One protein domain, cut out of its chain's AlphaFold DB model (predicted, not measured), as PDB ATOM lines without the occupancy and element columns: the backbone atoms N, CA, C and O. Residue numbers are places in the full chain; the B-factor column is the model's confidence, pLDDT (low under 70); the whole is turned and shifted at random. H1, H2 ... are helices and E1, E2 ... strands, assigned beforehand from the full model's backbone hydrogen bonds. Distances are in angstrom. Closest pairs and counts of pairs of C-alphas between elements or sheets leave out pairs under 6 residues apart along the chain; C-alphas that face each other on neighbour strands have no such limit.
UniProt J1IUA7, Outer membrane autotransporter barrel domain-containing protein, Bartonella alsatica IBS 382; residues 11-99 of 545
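AT A GLANCE: This is residues 11 to 99 of the 545 residues of the protein "Outer membrane autotransporter barrel domain-containing protein" of Bartonella alsatica IBS 382 (UniProt J1IUA7). A curled, strongly twisted sheet of four strands, E2, E6, E5 and E4, is partly face to face with a small sheet of two, E1 and E3, as a sandwich whose planes are 33 degrees apart. The short helix H1 lies off at one corner, on the link from E1 to E2. The printed part has 89 residues with one named helix and six named strands, in the order E1, H1, E2, E3, E4, E5, E6; the class is mostly strand. The large sheet, order E2, E6, E5, E4, is antiparallel, and E1 and E3 are parallel. The whole is flat, 37 by 36 by 17 A, and only just compact, close to loose, with a radius of gyration of the C-alphas of 14.1 A.

IN THESE COORDINATES: E1, residues 16 to 22, begins at C-alpha 16 (-44.937, -21.769, -22.621) and is 18.1 A long. H1 is residues 33 to 37, E2 residues 43 to 49, E3 residues 53 to 59 with 19.5 A, and E4 residues 68 to 70. E5, residues 75 to 85, spans 31.0 A; E6, residues 89 to 98, spans 27.8 A and ends at C-alpha 98 (-43.082, -36.856, -1.053).

HOW THE PARTS SIT: E4, E5 and E6 form a meander, each strand the antiparallel neighbour of the one before, through two hairpins. N 69 and O 76 are 2.9 A apart, and N 79 and O 95 2.8 A, within hydrogen-bond range. E2, an edge strand, pairs with E6 through N 44 and O 96, 2.9 A. E1 and E3 pair through N 19 and O 55, 2.8 A. The closest C-alphas of E3 and E5 are those of Leu 58 and Leu 78, 6.7 A. H1 is not on the large sheet; its one O i to N i+4 pair is within hydrogen-bond range.

THE WHOLE: The farthest C-alphas, Ser 62 and Glu 86, are 40.9 A apart. The printed part has no cut, and no link is long. Residues 32 to 42 and 85 to 89 are under pLDDT 70.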
ATOM      1  N   SER A  11     -37.555 -33.497 -21.603       90.69
ATOM      2  CA  SER A  11     -36.759 -32.276 -21.778       90.69
ATOM      3  C   SER A  11     -37.464 -31.326 -22.746       90.69
ATOM      4  O   SER A  11     -37.812 -31.707 -23.865       90.69
ATOM      5  N   ILE A  12     -37.645 -30.076 -22.326       90.62
ATOM      6  CA  ILE A  12     -38.296 -29.013 -23.096       90.62
ATOM      7  C   ILE A  12     -37.278 -27.900 -23.329       90.62
ATOM      8  O   ILE A  12     -36.822 -27.262 -22.382       90.62
ATOM      9  N   ASP A  13     -36.913 -27.665 -24.590       88.88
ATOM     10  CA  ASP A  13     -36.004 -26.574 -24.968       88.88
ATOM     11  C   ASP A  13     -36.718 -25.221 -25.067       88.88
ATOM     12  O   ASP A  13     -36.138 -24.189 -24.746       88.88
ATOM     13  N   ASN A  14     -37.977 -25.235 -25.507       87.12
ATOM     14  CA  ASN A  14     -38.842 -24.066 -25.587       87.12
ATOM     15  C   ASN A  14     -40.298 -24.497 -25.367       87.12
ATOM     16  O   ASN A  14     -40.797 -25.362 -26.093       87.12
ATOM     17  N   GLY A  15     -40.970 -23.921 -24.372       84.19
ATOM     18  CA  GLY A  15     -42.366 -24.199 -24.064       84.19
ATOM     19  C   GLY A  15     -42.970 -23.128 -23.160       84.19
ATOM     20  O   GLY A  15     -42.331 -22.641 -22.240       84.19
ATOM     21  N   ALA A  16     -44.231 -22.781 -23.398       90.06
ATOM     22  CA  ALA A  16     -44.937 -21.769 -22.621       90.06
ATOM     23  C   ALA A  16     -46.353 -22.234 -22.267       90.06
ATOM     24  O   ALA A  16     -46.900 -23.151 -22.889       90.06
ATOM     25  N   GLY A  17     -46.964 -21.584 -21.278       92.81
ATOM     26  CA  GLY A  17     -48.359 -21.811 -20.896       92.81
ATOM     27  C   GLY A  17     -48.554 -22.901 -19.838       92.81
ATOM     28  O   GLY A  17     -47.612 -23.325 -19.170       92.81
ATOM     29  N   LYS A  18     -49.813 -23.311 -19.641       93.94
ATOM     30  CA  LYS A  18     -50.209 -24.296 -18.625       93.94
ATOM     31  C   LYS A  18     -50.439 -25.664 -19.252       93.94
ATOM     32  O   LYS A  18     -51.200 -25.776 -20.210       93.94
ATOM     33  N   HIS A  19     -49.841 -26.683 -18.652       94.19
ATOM     34  CA  HIS A  19     -49.856 -28.069 -19.105       94.19
ATOM     35  C   HIS A  19     -50.243 -28.992 -17.950       94.19
ATOM     36  O   HIS A  19     -49.996 -28.677 -16.786       94.19
ATOM     37  N   LYS A  20     -50.826 -30.145 -18.272       94.06
ATOM     38  CA  LYS A  20     -51.158 -31.190 -17.298       94.06
ATOM     39  C   LYS A  20     -50.211 -32.371 -17.459       94.06
ATOM     40  O   LYS A  20     -49.885 -32.750 -18.581       94.06
ATOM     41  N   VAL A  21     -49.793 -32.952 -16.343       92.19
ATOM     42  CA  VAL A  21     -48.932 -34.134 -16.276       92.19
ATOM     43  C   VAL A  21     -49.720 -35.237 -15.592       92.19
ATOM     44  O   VAL A  21     -50.067 -35.110 -14.421       92.19
ATOM     45  N   SER A  22     -50.001 -36.319 -16.311       90.81
ATOM     46  CA  SER A  22     -50.536 -37.527 -15.691       90.81
ATOM     47  C   SER A  22     -49.387 -38.475 -15.370       90.81
ATOM     48  O   SER A  22     -48.506 -38.699 -16.200       90.81
ATOM     49  N   VAL A  23     -49.381 -38.998 -14.148       89.69
ATOM     50  CA  VAL A  23     -48.401 -39.971 -13.659       89.69
ATOM     51  C   VAL A  23     -49.191 -41.197 -13.236       89.69
ATOM     52  O   VAL A  23     -50.136 -41.060 -12.466       89.69
ATOM     53  N   ALA A  24     -48.825 -42.376 -13.735       88.94
ATOM     54  CA  ALA A  24     -49.478 -43.617 -13.336       88.94
ATOM     55  C   ALA A  24     -49.219 -43.920 -11.852       88.94
ATOM     56  O   ALA A  24     -48.081 -43.830 -11.389       88.94
ATOM     57  N   ASP A  25     -50.268 -44.313 -11.127       90.25
ATOM     58  CA  ASP A  25     -50.130 -44.745  -9.735       90.25
ATOM     59  C   ASP A  25     -49.284 -46.021  -9.650       90.25
ATOM     60  O   ASP A  25     -49.413 -46.926 -10.480       90.25
ATOM     61  N   SER A  26     -48.473 -46.138  -8.602       89.00
ATOM     62  CA  SER A  26     -47.751 -47.370  -8.297       89.00
ATOM     63  C   SER A  26     -47.847 -47.697  -6.820       89.00
ATOM     64  O   SER A  26     -47.547 -46.866  -5.972       89.00
ATOM     65  N   GLY A  27     -48.210 -48.938  -6.505       90.44
ATOM     66  CA  GLY A  27     -48.142 -49.452  -5.143       90.44
ATOM     67  C   GLY A  27     -46.719 -49.785  -4.690       90.44
ATOM     68  O   GLY A  27     -46.505 -50.002  -3.499       90.44
ATOM     69  N   VAL A  28     -45.745 -49.813  -5.606       90.81
ATOM     70  CA  VAL A  28     -44.317 -50.044  -5.338       90.81
ATOM     71  C   VAL A  28     -43.619 -48.711  -5.049       90.81
ATOM     72  O   VAL A  28     -43.972 -47.681  -5.617       90.81
ATOM     73  N   GLU A  29     -42.601 -48.718  -4.181       87.44
ATOM     74  CA  GLU A  29     -41.786 -47.521  -3.927       87.44
ATOM     75  C   GLU A  29     -41.096 -47.026  -5.206       87.44
ATOM     76  O   GLU A  29     -40.177 -47.666  -5.721       87.44
ATOM     77  N   ILE A  30     -41.490 -45.841  -5.676       79.81
ATOM     78  CA  ILE A  30     -40.887 -45.201  -6.857       79.81
ATOM     79  C   ILE A  30     -39.438 -44.745  -6.605       79.81
ATOM     80  O   ILE A  30     -38.651 -44.602  -7.538       79.81
ATOM     81  N   THR A  31     -39.059 -44.526  -5.339       71.19
ATOM     82  CA  THR A  31     -37.696 -44.156  -4.936       71.19
ATOM     83  C   THR A  31     -36.966 -45.358  -4.336       71.19
ATOM     84  O   THR A  31     -37.396 -45.944  -3.347       71.19
ATOM     85  N   GLY A  32     -35.822 -45.727  -4.922       61.22
ATOM     86  CA  GLY A  32     -35.074 -46.916  -4.505       61.22
ATOM     87  C   GLY A  32     -34.575 -46.856  -3.053       61.22
ATOM     88  O   GLY A  32     -34.053 -45.836  -2.599       61.22
ATOM     89  N   SER A  33     -34.642 -47.986  -2.341       54.56
ATOM     90  CA  SER A  33     -34.385 -48.109  -0.891       54.56
ATOM     91  C   SER A  33     -33.030 -47.565  -0.409       54.56
ATOM     92  O   SER A  33     -32.886 -47.167   0.749       54.56
ATOM     93  N   PHE A  34     -32.018 -47.540  -1.282       47.59
ATOM     94  CA  PHE A  34     -30.697 -46.971  -0.990       47.59
ATOM     95  C   PHE A  34     -30.713 -45.433  -0.897       47.59
ATOM     96  O   PHE A  34     -30.004 -44.854  -0.076       47.59
ATOM     97  N   LEU A  35     -31.541 -44.768  -1.709       50.16
ATOM     98  CA  LEU A  35     -31.663 -43.308  -1.739       50.16
ATOM     99  C   LEU A  35     -32.434 -42.783  -0.523       50.16
ATOM    100  O   LEU A  35     -32.045 -41.763   0.052       50.16
ATOM    101  N   GLN A  36     -33.456 -43.527  -0.081       52.56
ATOM    102  CA  GLN A  36     -34.213 -43.218   1.133       52.56
ATOM    103  C   GLN A  36     -33.373 -43.393   2.411       52.56
ATOM    104  O   GLN A  36     -33.340 -42.488   3.243       52.56
ATOM    105  N   LYS A  37     -32.642 -44.514   2.569       48.00
ATOM    106  CA  LYS A  37     -31.835 -44.791   3.782       48.00
ATOM    107  C   LYS A  37     -30.760 -43.742   4.077       48.00
ATOM    108  O   LYS A  37     -30.425 -43.540   5.239       48.00
ATOM    109  N   ASN A  38     -30.244 -43.085   3.043       41.44
ATOM    110  CA  ASN A  38     -29.224 -42.047   3.175       41.44
ATOM    111  C   ASN A  38     -29.812 -40.623   3.210       41.44
ATOM    112  O   ASN A  38     -29.049 -39.664   3.285       41.44
ATOM    113  N   GLY A  39     -31.143 -40.467   3.131       48.66
ATOM    114  CA  GLY A  39     -31.816 -39.162   3.111       48.66
ATOM    115  C   GLY A  39     -31.448 -38.282   1.910       48.66
ATOM    116  O   GLY A  39     -31.545 -37.063   2.004       48.66
ATOM    117  N   LEU A  40     -30.968 -38.881   0.812       48.91
ATOM    118  CA  LEU A  40     -30.325 -38.143  -0.280       48.91
ATOM    119  C   LEU A  40     -31.277 -37.760  -1.416       48.91
ATOM    120  O   LEU A  40     -31.069 -36.710  -2.016       48.91
ATOM    121  N   ILE A  41     -32.280 -38.590  -1.733       53.00
ATOM    122  CA  ILE A  41     -33.276 -38.303  -2.780       53.00
ATOM    123  C   ILE A  41     -34.626 -38.940  -2.403       53.00
ATOM    124  O   ILE A  41     -34.773 -40.160  -2.455       53.00
ATOM    125  N   THR A  42     -35.620 -38.113  -2.066       63.12
ATOM    126  CA  THR A  42     -37.053 -38.478  -1.938       63.12
ATOM    127  C   THR A  42     -37.868 -37.927  -3.112       63.12
ATOM    128  O   THR A  42     -39.020 -37.523  -2.951       63.12
ATOM    129  N   GLU A  43     -37.224 -37.800  -4.271       77.44
ATOM    130  CA  GLU A  43     -37.689 -36.982  -5.385       77.44
ATOM    131  C   GLU A  43     -37.425 -37.654  -6.735       77.44
ATOM    132  O   GLU A  43     -36.366 -38.253  -6.933       77.44
ATOM    133  N   ILE A  44     -38.340 -37.497  -7.689       85.19
ATOM    134  CA  ILE A  44     -38.166 -37.980  -9.065       85.19
ATOM    135  C   ILE A  44     -38.368 -36.818 -10.024       85.19
ATOM    136  O   ILE A  44     -39.463 -36.272 -10.114       85.19
ATOM    137  N   ASN A  45     -37.315 -36.438 -10.750       88.31
ATOM    138  CA  ASN A  45     -37.432 -35.440 -11.813       88.31
ATOM    139  C   ASN A  45     -38.332 -36.001 -12.921       88.31
ATOM    140  O   ASN A  45     -38.053 -37.087 -13.423       88.31
ATOM    141  N   LEU A  46     -39.356 -35.247 -13.317       90.69
ATOM    142  CA  LEU A  46     -40.230 -35.590 -14.441       90.69
ATOM    143  C   LEU A  46     -39.916 -34.746 -15.675       90.69
ATOM    144  O   LEU A  46     -39.900 -35.266 -16.784       90.69
ATOM    145  N   ILE A  47     -39.676 -33.443 -15.489       93.00
ATOM    146  CA  ILE A  47     -39.516 -32.493 -16.595       93.00
ATOM    147  C   ILE A  47     -38.353 -31.551 -16.293       93.00
ATOM    148  O   ILE A  47     -38.277 -31.005 -15.193       93.00
ATOM    149  N   THR A  48     -37.482 -31.306 -17.270       92.50
ATOM    150  CA  THR A  48     -36.657 -30.088 -17.296       92.50
ATOM    151  C   THR A  48     -37.150 -29.168 -18.397       92.50
ATOM    152  O   THR A  48     -37.153 -29.537 -19.568       92.50
ATOM    153  N   ASP A  49     -37.512 -27.955 -18.005       91.56
ATOM    154  CA  ASP A  49     -37.844 -26.847 -18.885       91.56
ATOM    155  C   ASP A  49     -36.663 -25.863 -18.937       91.56
ATOM    156  O   ASP A  49     -36.230 -25.337 -17.908       91.56
ATOM    157  N   LYS A  50     -36.118 -25.645 -20.138       89.81
ATOM    158  CA  LYS A  50     -35.018 -24.704 -20.408       89.81
ATOM    159  C   LYS A  50     -35.498 -23.302 -20.795       89.81
ATOM    160  O   LYS A  50     -34.676 -22.394 -20.846       89.81
ATOM    161  N   SER A  51     -36.791 -23.118 -21.058       85.12
ATOM    162  CA  SER A  51     -37.385 -21.788 -21.250       85.12
ATOM    163  C   SER A  51     -37.844 -21.165 -19.933       85.12
ATOM    164  O   SER A  51     -37.680 -19.968 -19.728       85.12
ATOM    165  N   GLY A  52     -38.375 -21.977 -19.014       80.50
ATOM    166  CA  GLY A  52     -38.902 -21.527 -17.725       80.50
ATOM    167  C   GLY A  52     -40.291 -20.881 -17.799       80.50
ATOM    168  O   GLY A  52     -40.799 -20.431 -16.772       80.50
ATOM    169  N   GLU A  53     -40.909 -20.840 -18.985       85.62
ATOM    170  CA  GLU A  53     -42.226 -20.237 -19.229       85.62
ATOM    171  C   GLU A  53     -43.381 -21.256 -19.157       85.62
ATOM    172  O   GLU A  53     -44.557 -20.869 -19.201       85.62
ATOM    173  N   ALA A  54     -43.081 -22.554 -19.021       91.00
ATOM    174  CA  ALA A  54     -44.084 -23.602 -18.877       91.00
ATOM    175  C   ALA A  54     -44.433 -23.876 -17.401       91.00
ATOM    176  O   ALA A  54     -43.574 -23.978 -16.521       91.00
ATOM    177  N   SER A  55     -45.727 -24.050 -17.130       92.62
ATOM    178  CA  SER A  55     -46.262 -24.426 -15.818       92.62
ATOM    179  C   SER A  55     -46.990 -25.758 -15.905       92.62
ATOM    180  O   SER A  55     -47.813 -25.947 -16.798       92.62
ATOM    181  N   PHE A  56     -46.754 -26.640 -14.933       94.44
ATOM    182  CA  PHE A  56     -47.327 -27.985 -14.905       94.44
ATOM    183  C   PHE A  56     -48.187 -28.208 -13.656       94.44
ATOM    184  O   PHE A  56     -47.811 -27.792 -12.561       94.44
ATOM    185  N   THR A  57     -49.331 -28.873 -13.822       94.88
ATOM    186  CA  THR A  57     -50.179 -29.403 -12.739       94.88
ATOM    187  C   THR A  57     -50.329 -30.918 -12.893       94.88
ATOM    188  O   THR A  57     -50.225 -31.437 -14.005       94.88
ATOM    189  N   LEU A  58     -50.535 -31.653 -11.793       93.50
ATOM    190  CA  LEU A  58     -50.842 -33.084 -11.878       93.50
ATOM    191  C   LEU A  58     -52.293 -33.289 -12.303       93.50
ATOM    192  O   LEU A  58     -53.174 -32.522 -11.911       93.50
ATOM    193  N   ALA A  59     -52.540 -34.347 -13.073       92.31
ATOM    194  CA  ALA A  59     -53.883 -34.746 -13.465       92.31
ATOM    195  C   ALA A  59     -54.112 -36.259 -13.365       92.31
ATOM    196  O   ALA A  59     -53.220 -37.056 -13.669       92.31
ATOM    197  N   ASN A  60     -55.331 -36.639 -12.973       89.81
ATOM    198  CA  ASN A  60     -55.768 -38.033 -12.944       89.81
ATOM    199  C   ASN A  60     -55.897 -38.619 -14.370       89.81
ATOM    200  O   ASN A  60     -55.774 -37.905 -15.369       89.81
ATOM    201  N   HIS A  61     -56.226 -39.911 -14.482       84.06
ATOM    202  CA  HIS A  61     -56.444 -40.576 -15.777       84.06
ATOM    203  C   HIS A  61     -57.571 -39.963 -16.642       84.06
ATOM    204  O   HIS A  61     -57.598 -40.184 -17.850       84.06
ATOM    205  N   SER A  62     -58.510 -39.228 -16.034       87.31
ATOM    206  CA  SER A  62     -59.615 -38.526 -16.708       87.31
ATOM    207  C   SER A  62     -59.258 -37.083 -17.104       87.31
ATOM    208  O   SER A  62     -60.022 -36.429 -17.811       87.31
ATOM    209  N   GLY A  63     -58.085 -36.588 -16.698       87.81
ATOM    210  CA  GLY A  63     -57.615 -35.229 -16.960       87.81
ATOM    211  C   GLY A  63     -58.027 -34.184 -15.917       87.81
ATOM    212  O   GLY A  63     -57.706 -33.006 -16.106       87.81
ATOM    213  N   ASP A  64     -58.690 -34.559 -14.820       90.56
ATOM    214  CA  ASP A  64     -58.985 -33.648 -13.704       90.56
ATOM    215  C   ASP A  64     -57.717 -33.350 -12.908       90.56
ATOM    216  O   ASP A  64     -56.858 -34.220 -12.765       90.56
ATOM    217  N   GLU A  65     -57.587 -32.137 -12.370       90.81
ATOM    218  CA  GLU A  65     -56.416 -31.782 -11.560       90.81
ATOM    219  C   GLU A  65     -56.438 -32.492 -10.199       90.81
ATOM    220  O   GLU A  65     -57.475 -32.561  -9.539       90.81
ATOM    221  N   ILE A  66     -55.278 -33.003  -9.783       90.31
ATOM    222  CA  ILE A  66     -55.061 -33.663  -8.489       90.31
ATOM    223  C   ILE A  66     -53.866 -33.032  -7.773       90.31
ATOM    224  O   ILE A  66     -52.948 -32.523  -8.410       90.31
ATOM    225  N   GLU A  67     -53.862 -33.066  -6.441       89.06
ATOM    226  CA  GLU A  67     -52.775 -32.476  -5.646       89.06
ATOM    227  C   GLU A  67     -51.548 -33.398  -5.550       89.06
ATOM    228  O   GLU A  67     -50.412 -32.926  -5.551       89.06
ATOM    229  N   ALA A  68     -51.768 -34.717  -5.492       90.25
ATOM    230  CA  ALA A  68     -50.721 -35.719  -5.315       90.25
ATOM    231  C   ALA A  68     -51.115 -37.101  -5.874       90.25
ATOM    232  O   ALA A  68     -52.293 -37.389  -6.088       90.25
ATOM    233  N   VAL A  69     -50.107 -37.956  -6.076       90.12
ATOM    234  CA  VAL A  69     -50.179 -39.288  -6.708       90.12
ATOM    235  C   VAL A  69     -49.723 -40.396  -5.736       90.12
ATOM    236  O   VAL A  69     -48.849 -40.173  -4.893       90.12
ATOM    237  N   ASP A  70     -50.322 -41.586  -5.849       90.75
ATOM    238  CA  ASP A  70     -49.980 -42.829  -5.142       90.75
ATOM    239  C   ASP A  70     -48.703 -43.420  -5.757       90.75
ATOM    240  O   ASP A  70     -48.626 -43.689  -6.957       90.75
ATOM    241  N   SER A  71     -47.645 -43.537  -4.957       88.88
ATOM    242  CA  SER A  71     -46.311 -43.913  -5.435       88.88
ATOM    243  C   SER A  71     -45.519 -44.673  -4.365       88.88
ATOM    244  O   SER A  71     -44.396 -44.309  -4.000       88.88
ATOM    245  N   GLY A  72     -46.142 -45.720  -3.829       91.12
ATOM    246  CA  GLY A  72     -45.630 -46.554  -2.747       91.12
ATOM    247  C   GLY A  72     -46.405 -46.325  -1.454       91.12
ATOM    248  O   GLY A  72     -47.628 -46.208  -1.454       91.12
ATOM    249  N   ALA A  73     -45.709 -46.253  -0.322       90.94
ATOM    250  CA  ALA A  73     -46.335 -46.049   0.982       90.94
ATOM    251  C   ALA A  73     -46.859 -44.618   1.209       90.94
ATOM    252  O   ALA A  73     -47.694 -44.401   2.091       90.94
ATOM    253  N   TYR A  74     -46.369 -43.632   0.445       89.69
ATOM    254  CA  TYR A  74     -46.664 -42.209   0.646       89.69
ATOM    255  C   TYR A  74     -47.090 -41.480  -0.631       89.69
ATOM    256  O   TYR A  74     -46.717 -41.869  -1.733       89.69
ATOM    257  N   MET A  75     -47.871 -40.418  -0.449       89.81
ATOM    258  CA  MET A  75     -48.330 -39.515  -1.504       89.81
ATOM    259  C   MET A  75     -47.178 -38.638  -2.000       89.81
ATOM    260  O   MET A  75     -46.354 -38.191  -1.195       89.81
ATOM    261  N   TYR A  76     -47.141 -38.350  -3.301       89.88
ATOM    262  CA  TYR A  76     -46.166 -37.439  -3.904       89.88
ATOM    263  C   TYR A  76     -46.868 -36.314  -4.671       89.88
ATOM    264  O   TYR A  76     -47.620 -36.578  -5.609       89.88
ATOM    265  N   GLY A  77     -46.604 -35.067  -4.280       90.69
ATOM    266  CA  GLY A  77     -47.020 -33.867  -5.008       90.69
ATOM    267  C   GLY A  77     -46.004 -33.470  -6.083       90.69
ATOM    268  O   GLY A  77     -44.869 -33.958  -6.098       90.69
ATOM    269  N   LEU A  78     -46.398 -32.568  -6.986       91.62
ATOM    270  CA  LEU A  78     -45.521 -32.017  -8.022       91.62
ATOM    271  C   LEU A  78     -44.932 -30.674  -7.584       91.62
ATOM    272  O   LEU A  78     -45.647 -29.710  -7.322       91.62
ATOM    273  N   TYR A  79     -43.607 -30.611  -7.570       90.38
ATOM    274  CA  TYR A  79     -42.821 -29.468  -7.130       90.38
ATOM    275  C   TYR A  79     -41.919 -28.968  -8.260       90.38
ATOM    276  O   TYR A  79     -41.623 -29.698  -9.208       90.38
ATOM    277  N   LYS A  80     -41.439 -27.725  -8.150       90.44
ATOM    278  CA  LYS A  80     -40.449 -27.150  -9.068       90.44
ATOM    279  C   LYS A  80     -39.241 -26.596  -8.323       90.44
ATOM    280  O   LYS A  80     -39.362 -26.095  -7.207       90.44
ATOM    281  N   ARG A  81     -38.078 -26.641  -8.970       89.31
ATOM    282  CA  ARG A  81     -36.845 -25.974  -8.533       89.31
ATOM    283  C   ARG A  81     -36.161 -25.296  -9.709       89.31
ATOM    284  O   ARG A  81     -36.138 -25.831 -10.814       89.31
ATOM    285  N   GLU A  82     -35.548 -24.154  -9.446       88.12
ATOM    286  CA  GLU A  82     -34.763 -23.406 -10.425       88.12
ATOM    287  C   GLU A  82     -33.274 -23.724 -10.254       88.12
ATOM    288  O   GLU A  82     -32.743 -23.781  -9.138       88.12
ATOM    289  N   ARG A  83     -32.587 -23.938 -11.376       80.19
ATOM    290  CA  ARG A  83     -31.173 -24.291 -11.424       80.19
ATOM    291  C   ARG A  83     -30.438 -23.433 -12.442       80.19
ATOM    292  O   ARG A  83     -30.576 -23.629 -13.646       80.19
ATOM    293  N   SER A  84     -29.577 -22.564 -11.926       70.75
ATOM    294  CA  SER A  84     -28.648 -21.761 -12.718       70.75
ATOM    295  C   SER A  84     -27.376 -22.529 -13.053       70.75
ATOM    296  O   SER A  84     -26.727 -23.074 -12.153       70.75
ATOM    297  N   ALA A  85     -26.983 -22.529 -14.326       63.75
ATOM    298  CA  ALA A  85     -25.686 -23.013 -14.782       63.75
ATOM    299  C   ALA A  85     -24.953 -21.919 -15.575       63.75
ATOM    300  O   ALA A  85     -25.453 -21.446 -16.591       63.75
ATOM    301  N   GLU A  86     -23.733 -21.576 -15.146       55.97
ATOM    302  CA  GLU A  86     -22.906 -20.493 -15.717       55.97
ATOM    303  C   GLU A  86     -22.643 -20.625 -17.231       55.97
ATOM    304  O   GLU A  86     -22.339 -19.636 -17.887       55.97
ATOM    305  N   SER A  87     -22.770 -21.835 -17.788       54.91
ATOM    306  CA  SER A  87     -22.507 -22.142 -19.199       54.91
ATOM    307  C   SER A  87     -23.707 -22.697 -19.977       54.91
ATOM    308  O   SER A  87     -23.573 -22.934 -21.172       54.91
ATOM    309  N   ASN A  88     -24.846 -22.958 -19.322       58.78
ATOM    310  CA  ASN A  88     -25.960 -23.730 -19.901       58.78
ATOM    311  C   ASN A  88     -27.348 -23.089 -19.706       58.78
ATOM    312  O   ASN A  88     -28.348 -23.717 -20.047       58.78
ATOM    313  N   GLY A  89     -27.404 -21.868 -19.163       69.19
ATOM    314  CA  GLY A  89     -28.645 -21.146 -18.875       69.19
ATOM    315  C   GLY A  89     -29.264 -21.482 -17.513       69.19
ATOM    316  O   GLY A  89     -28.779 -22.340 -16.767       69.19
ATOM    317  N   ASP A  90     -30.338 -20.767 -17.188       79.44
ATOM    318  CA  ASP A  90     -31.250 -21.128 -16.104       79.44
ATOM    319  C   ASP A  90     -32.219 -22.216 -16.594       79.44
ATOM    320  O   ASP A  90     -32.645 -22.217 -17.745       79.44
ATOM    321  N   THR A  91     -32.544 -23.174 -15.727       87.50
ATOM    322  CA  THR A  91     -33.438 -24.301 -16.042       87.50
ATOM    323  C   THR A  91     -34.390 -24.567 -14.883       87.50
ATOM    324  O   THR A  91     -33.979 -24.532 -13.720       87.50
ATOM    325  N   THR A  92     -35.651 -24.869 -15.182       90.81
ATOM    326  CA  THR A  92     -36.655 -25.263 -14.186       90.81
ATOM    327  C   THR A  92     -36.838 -26.774 -14.228       90.81
ATOM    328  O   THR A  92     -37.247 -27.331 -15.244       90.81
ATOM    329  N   ILE A  93     -36.551 -27.449 -13.117       90.62
ATOM    330  CA  ILE A  93     -36.774 -28.889 -12.968       90.62
ATOM    331  C   ILE A  93     -38.067 -29.090 -12.184       90.62
ATOM    332  O   ILE A  93     -38.152 -28.687 -11.021       90.62
ATOM    333  N   TRP A  94     -39.042 -29.740 -12.807       92.50
ATOM    334  CA  TRP A  94     -40.262 -30.220 -12.170       92.50
ATOM    335  C   TRP A  94     -40.073 -31.671 -11.729       92.50
ATOM    336  O   TRP A  94     -39.553 -32.504 -12.478       92.50
ATOM    337  N   TYR A  95     -40.461 -31.970 -10.495       89.81
ATOM    338  CA  TYR A  95     -40.194 -33.248  -9.850       89.81
ATOM    339  C   TYR A  95     -41.327 -33.652  -8.907       89.81
ATOM    340  O   TYR A  95     -41.938 -32.807  -8.255       89.81
ATOM    341  N   LEU A  96     -41.581 -34.953  -8.802       90.00
ATOM    342  CA  LEU A  96     -42.400 -35.506  -7.731       90.00
ATOM    343  C   LEU A  96     -41.608 -35.458  -6.434       90.00
ATOM    344  O   LEU A  96     -40.470 -35.923  -6.404       90.00
ATOM    345  N   GLY A  97     -42.206 -34.929  -5.374       86.44
ATOM    346  CA  GLY A  97     -41.651 -34.915  -4.025       86.44
ATOM    347  C   GLY A  97     -42.664 -35.494  -3.048       86.44
ATOM    348  O   GLY A  97     -43.862 -35.249  -3.176       86.44
ATOM    349  N   ARG A  98     -42.201 -36.285  -2.077       85.56
ATOM    350  CA  ARG A  98     -43.082 -36.856  -1.053       85.56
ATOM    351  C   ARG A  98     -43.783 -35.746  -0.263       85.56
ATOM    352  O   ARG A  98     -43.127 -34.825   0.222       85.56
ATOM    353  N   GLU A  99     -45.084 -35.902  -0.039       79.88
ATOM    354  CA  GLU A  99     -45.856 -34.997   0.808       79.88
ATOM    355  C   GLU A  99     -45.378 -35.016   2.266       79.88
ATOM    356  O   GLU A  99     -45.145 -36.074   2.862       79.88
TER     357      GLU A  99